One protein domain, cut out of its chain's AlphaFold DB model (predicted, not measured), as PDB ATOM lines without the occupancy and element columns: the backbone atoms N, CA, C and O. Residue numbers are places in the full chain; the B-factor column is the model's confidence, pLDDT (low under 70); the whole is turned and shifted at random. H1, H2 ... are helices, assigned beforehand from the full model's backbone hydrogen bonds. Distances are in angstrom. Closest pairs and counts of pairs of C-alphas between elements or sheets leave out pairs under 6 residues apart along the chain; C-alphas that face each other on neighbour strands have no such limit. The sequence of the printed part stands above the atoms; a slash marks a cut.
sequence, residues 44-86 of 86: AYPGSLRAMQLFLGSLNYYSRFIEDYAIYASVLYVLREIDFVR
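This is residues 44 to 86 of the 86 residues of the protein "Reverse transcriptase" of Phytophthora megakarya (UniProt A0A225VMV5). H1 and H2 lie side by side as a helical hairpin with few contacts, closed at one end by residues 61 to 68. The short H3 lies at the other end, near the beginning of H1. The printed part has 43 residues, three named helices in the order H1, H2, H3, and no named strand: all helix. It is only just compact, close to loose, with a radius of gyration of the C-alphas of 10.8 A, and spans 33 by 17 by 13 A.

H1, residues 49 to 60, only just touches H2, residues 69 to 77, with 3 pairs of C-alphas within 8 A; H1 does so with residues 52 to 56 alone. The closest C-alphas are those of Leu 56 and Ala 73, 7.2 A apart. This hairpin has a shallow tilt of 14 degrees, opposite ways. H3, residues 81 to 84, is apart from H2 and close but not clearly touching H1; the closest C-alphas, of Leu 49 and Glu 81, are 5.6 A apart. Every O i to N i+4 pair is within hydrogen-bond range in H1, 3 of 5 in H2; H3 is too short for such a pair.

H1 begins at C-alpha 49 (103.183, 130.486, 110.296) and is 16.5 A long; H2 is 11.9 A and H3 5.5 A, ending at C-alpha 84 (98.145, 134.477, 112.645).

The C-alphas of Arg 64 and Arg 86 are farthest apart, 33.6 A. The printed part has no cut and no long link; residue 86 alone is under pLDDT 70.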
ATOM      1  N   ALA A  44     107.770 141.661 102.504       82.81
ATOM      2  CA  ALA A  44     106.511 141.801 103.219       82.81
ATOM      3  C   ALA A  44     106.515 140.957 104.503       82.81
ATOM      4  O   ALA A  44     106.991 139.817 104.515       82.81
ATOM      5  N   TYR A  45     105.921 141.497 105.570       83.19
ATOM      6  CA  TYR A  45     105.774 140.754 106.816       83.19
ATOM      7  C   TYR A  45     104.901 139.504 106.591       83.19
ATOM      8  O   TYR A  45     103.816 139.605 106.007       83.19
ATOM      9  N   PRO A  46     105.346 138.317 107.030       89.69
ATOM     10  CA  PRO A  46     104.642 137.071 106.766       89.69
ATOM     11  C   PRO A  46     103.284 137.015 107.480       89.69
ATOM     12  O   PRO A  46     103.187 137.194 108.689       89.69
ATOM     13  N   GLY A  47     102.227 136.709 106.723       91.31
ATOM     14  CA  GLY A  47     100.849 136.611 107.229       91.31
ATOM     15  C   GLY A  47     100.415 135.214 107.685       91.31
ATOM     16  O   GLY A  47      99.237 134.999 107.937       91.31
ATOM     17  N   SER A  48     101.325 134.240 107.738       92.94
ATOM     18  CA  SER A  48     101.039 132.881 108.216       92.94
ATOM     19  C   SER A  48     102.274 132.256 108.852       92.94
ATOM     20  O   SER A  48     103.399 132.645 108.531       92.94
ATOM     21  N   LEU A  49     102.079 131.221 109.675       92.81
ATOM     22  CA  LEU A  49     103.183 130.486 110.296       92.81
ATOM     23  C   LEU A  49     104.151 129.904 109.255       92.81
ATOM     24  O   LEU A  49     105.366 130.022 109.392       92.81
ATOM     25  N   ARG A  50     103.625 129.333 108.165       92.38
ATOM     26  CA  ARG A  50     104.453 128.805 107.072       92.38
ATOM     27  C   ARG A  50     105.268 129.908 106.395       92.38
ATOM     28  O   ARG A  50     106.446 129.710 106.112       92.38
ATOM     29  N   ALA A  51     104.655 131.065 106.140       91.88
ATOM     30  CA  ALA A  51     105.369 132.210 105.581       91.88
ATOM     31  C   ALA A  51     106.449 132.722 106.549       91.88
ATOM     32  O   ALA A  51     107.540 133.067 106.105       91.88
ATOM     33  N   MET A  52     106.185 132.699 107.860       93.25
ATOM     34  CA  MET A  52     107.153 133.079 108.892       93.25
ATOM     35  C   MET A  52     108.361 132.141 108.915       93.25
ATOM     36  O   MET A  52     109.500 132.598 108.943       93.25
ATOM     37  N   GLN A  53     108.142 130.830 108.826       91.69
ATOM     38  CA  GLN A  53     109.232 129.851 108.759       91.69
ATOM     39  C   GLN A  53     110.093 130.028 107.500       91.69
ATOM     40  O   GLN A  53     111.319 129.963 107.580       91.69
ATOM     41  N   LEU A  54     109.469 130.292 106.345       90.31
ATOM     42  CA  LEU A  54     110.190 130.583 105.101       90.31
ATOM     43  C   LEU A  54     111.009 131.877 105.208       90.31
ATOM     44  O   LEU A  54     112.158 131.906 104.771       90.31
ATOM     45  N   PHE A  55     110.440 132.912 105.825       88.75
ATOM     46  CA  PHE A  55     111.113 134.183 106.088       88.75
ATOM     47  C   PHE A  55     112.317 134.022 107.031       88.75
ATOM     48  O   PHE A  55     113.411 134.498 106.738       88.75
ATOM     49  N   LEU A  56     112.170 133.286 108.135       90.12
ATOM     50  CA  LEU A  56     113.296 132.979 109.026       90.12
ATOM     51  C   LEU A  56     114.376 132.152 108.312       90.12
ATOM     52  O   LEU A  56     115.569 132.397 108.499       90.12
ATOM     53  N   GLY A  57     113.967 131.214 107.454       88.88
ATOM     54  CA  GLY A  57     114.873 130.418 106.632       88.88
ATOM     55  C   GLY A  57     115.709 131.257 105.661       88.88
ATOM     56  O   GLY A  57     116.911 131.015 105.541       88.88
ATOM     57  N   SER A  58     115.113 132.263 105.009       84.88
ATOM     58  CA  SER A  58     115.849 133.162 104.107       84.88
ATOM     59  C   SER A  58     116.808 134.086 104.863       84.88
ATOM     60  O   SER A  58     117.930 134.313 104.404       84.88
ATOM     61  N   LEU A  59     116.422 134.556 106.053       86.19
ATOM     62  CA  LEU A  59     117.276 135.388 106.903       86.19
ATOM     63  C   LEU A  59     118.487 134.645 107.470       86.19
ATOM     64  O   LEU A  59     119.524 135.267 107.701       86.19
ATOM     65  N   ASN A  60     118.397 133.328 107.669       86.81
ATOM     66  CA  ASN A  60     119.478 132.548 108.271       86.81
ATOM     67  C   ASN A  60     120.808 132.670 107.498       86.81
ATOM     68  O   ASN A  60     121.880 132.693 108.102       86.81
ATOM     69  N   TYR A  61     120.750 132.832 106.172       83.44
ATOM     70  CA  TYR A  61     121.931 133.069 105.336       83.44
ATOM     71  C   TYR A  61     122.655 134.389 105.683       83.44
ATOM     72  O   TYR A  61     123.886 134.452 105.643       83.44
ATOM     73  N   TYR A  62     121.909 135.412 106.107       82.56
ATOM     74  CA  TYR A  62     122.422 136.732 106.486       82.56
ATOM     75  C   TYR A  62     122.589 136.924 108.000       82.56
ATOM     76  O   TYR A  62     123.056 137.978 108.420       82.56
ATOM     77  N   SER A  63     122.267 135.914 108.817       86.00
ATOM     78  CA  SER A  63     122.286 135.978 110.290       86.00
ATOM     79  C   SER A  63     123.577 136.561 110.873       86.00
ATOM     80  O   SER A  63     123.530 137.352 111.805       86.00
ATOM     81  N   ARG A  64     124.735 136.239 110.280       85.00
ATOM     82  CA  ARG A  64     126.056 136.745 110.706       85.00
ATOM     83  C   ARG A  64     126.252 138.258 110.539       85.00
ATOM     84  O   ARG A  64     127.220 138.793 111.066       85.00
ATOM     85  N   PHE A  65     125.401 138.914 109.752       82.38
ATOM     86  CA  PHE A  65     125.457 140.350 109.459       82.38
ATOM     87  C   PHE A  65     124.343 141.137 110.160       82.38
ATOM     88  O   PHE A  65     124.309 142.359 110.050       82.38
ATOM     89  N   ILE A  66     123.428 140.449 110.848       83.62
ATOM     90  CA  ILE A  66     122.319 141.054 111.579       83.62
ATOM     91  C   ILE A  66     122.698 141.042 113.059       83.62
ATOM     92  O   ILE A  66     122.819 139.981 113.673       83.62
ATOM     93  N   GLU A  67     122.899 142.227 113.624       88.00
ATOM     94  CA  GLU A  67     123.147 142.381 115.055       88.00
ATOM     95  C   GLU A  67     121.968 141.815 115.858       88.00
ATOM     96  O   GLU A  67     120.806 141.981 115.483       88.00
ATOM     97  N   ASP A  68     122.277 141.078 116.926       90.94
ATOM     98  CA  ASP A  68     121.290 140.446 117.805       90.94
ATOM     99  C   ASP A  68     120.275 139.522 117.102       90.94
ATOM    100  O   ASP A  68     119.204 139.236 117.643       90.94
ATOM    101  N   TYR A  69     120.614 138.980 115.922       90.75
ATOM    102  CA  TYR A  69     119.721 138.109 115.146       90.75
ATOM    103  C   TYR A  69     119.083 137.000 115.984       90.75
ATOM    104  O   TYR A  69     117.879 136.778 115.899       90.75
ATOM    105  N   ALA A  70     119.874 136.316 116.814       90.50
ATOM    106  CA  ALA A  70     119.381 135.223 117.646       90.50
ATOM    107  C   ALA A  70     118.289 135.679 118.629       90.50
ATOM    108  O   ALA A  70     117.326 134.946 118.845       90.50
ATOM    109  N   ILE A  71     118.406 136.892 119.181       92.44
ATOM    110  CA  ILE A  71     117.424 137.459 120.111       92.44
ATOM    111  C   ILE A  71     116.114 137.708 119.363       92.44
ATOM    112  O   ILE A  71     115.072 137.191 119.765       92.44
ATOM    113  N   TYR A  72     116.165 138.412 118.230       90.38
ATOM    114  CA  TYR A  72     114.965 138.722 117.449       90.38
ATOM    115  C   TYR A  72     114.312 137.467 116.856       90.38
ATOM    116  O   TYR A  72     113.097 137.290 116.953       90.38
ATOM    117  N   ALA A  73     115.110 136.559 116.292       91.19
ATOM    118  CA  ALA A  73     114.619 135.310 115.722       91.19
ATOM    119  C   ALA A  73     113.965 134.421 116.789       91.19
ATOM    120  O   ALA A  73     112.956 133.781 116.498       91.19
ATOM    121  N   SER A  74     114.474 134.414 118.029       93.00
ATOM    122  CA  SER A  74     113.896 133.610 119.117       93.00
ATOM    123  C   SER A  74     112.430 133.954 119.395       93.00
ATOM    124  O   SER A  74     111.619 133.051 119.585       93.00
ATOM    125  N   VAL A  75     112.065 135.240 119.330       92.00
ATOM    126  CA  VAL A  75     110.683 135.704 119.521       92.00
ATOM    127  C   VAL A  75     109.780 135.184 118.402       92.00
ATOM    128  O   VAL A  75     108.662 134.741 118.655       92.00
ATOM    129  N   LEU A  76     110.281 135.183 117.166       91.38
ATOM    130  CA  LEU A  76     109.536 134.731 115.991       91.38
ATOM    131  C   LEU A  76     109.401 133.202 115.928       91.38
ATOM    132  O   LEU A  76     108.396 132.704 115.422       91.38
ATOM    133  N   TYR A  77     110.363 132.449 116.471       91.31
ATOM    134  CA  TYR A  77     110.297 130.984 116.542       91.31
ATOM    135  C   TYR A  77     109.205 130.457 117.482       91.31
ATOM    136  O   TYR A  77     108.771 129.318 117.319       91.31
ATOM    137  N   VAL A  78     108.760 131.257 118.455       93.31
ATOM    138  CA  VAL A  78     107.717 130.864 119.421       93.31
ATOM    139  C   VAL A  78     106.302 131.004 118.839       93.31
ATOM    140  O   VAL A  78     105.358 130.441 119.396       93.31
ATOM    141  N   LEU A  79     106.146 131.707 117.712       91.81
ATOM    142  CA  LEU A  79     104.846 131.924 117.077       91.81
ATOM    143  C   LEU A  79     104.192 130.604 116.648       91.81
ATOM    144  O   LEU A  79     104.834 129.692 116.121       91.81
ATOM    145  N   ARG A  80     102.878 130.528 116.841       91.06
ATOM    146  CA  ARG A  80     102.011 129.397 116.497       91.06
ATOM    147  C   ARG A  80     100.944 129.842 115.508       91.06
ATOM    148  O   ARG A  80     100.728 131.028 115.302       91.06
ATOM    149  N   GLU A  81     100.233 128.886 114.909       89.00
ATOM    150  CA  GLU A  81      99.183 129.192 113.925       89.00
ATOM    151  C   GLU A  81      98.118 130.150 114.474       89.00
ATOM    152  O   GLU A  81      97.706 131.057 113.760       89.00
ATOM    153  N   ILE A  82      97.751 130.008 115.752       89.38
ATOM    154  CA  ILE A  82      96.784 130.881 116.436       89.38
ATOM    155  C   ILE A  82      97.187 132.360 116.445       89.38
ATOM    156  O   ILE A  82      96.309 133.212 116.469       89.38
ATOM    157  N   ASP A  83      98.482 132.673 116.378       88.06
ATOM    158  CA  ASP A  83      98.979 134.053 116.396       88.06
ATOM    159  C   ASP A  83      98.789 134.751 115.034       88.06
ATOM    160  O   ASP A  83      98.937 135.967 114.920       88.06
ATOM    161  N   PHE A  84      98.440 133.984 113.994       86.06
ATOM    162  CA  PHE A  84      98.145 134.477 112.645       86.06
ATOM    163  C   PHE A  84      96.649 134.442 112.308       86.06
ATOM    164  O   PHE A  84      96.245 134.969 111.270       86.06
ATOM    165  N   VAL A  85      95.825 133.830 113.160       79.75
ATOM    166  CA  VAL A  85      94.369 133.830 113.003       79.75
ATOM    167  C   VAL A  85      93.841 135.138 113.590       79.75
ATOM    168  O   VAL A  85      93.958 135.378 114.789       79.75
ATOM    169  N   ARG A  86      93.305 136.002 112.725       64.88
ATOM    170  CA  ARG A  86      92.523 137.179 113.128       64.88
ATOM    171  C   ARG A  86      91.086 136.801 113.439       64.88
ATOM    172  O   ARG A  86      90.546 135.945 112.702       64.88
TER     173      ARG A  86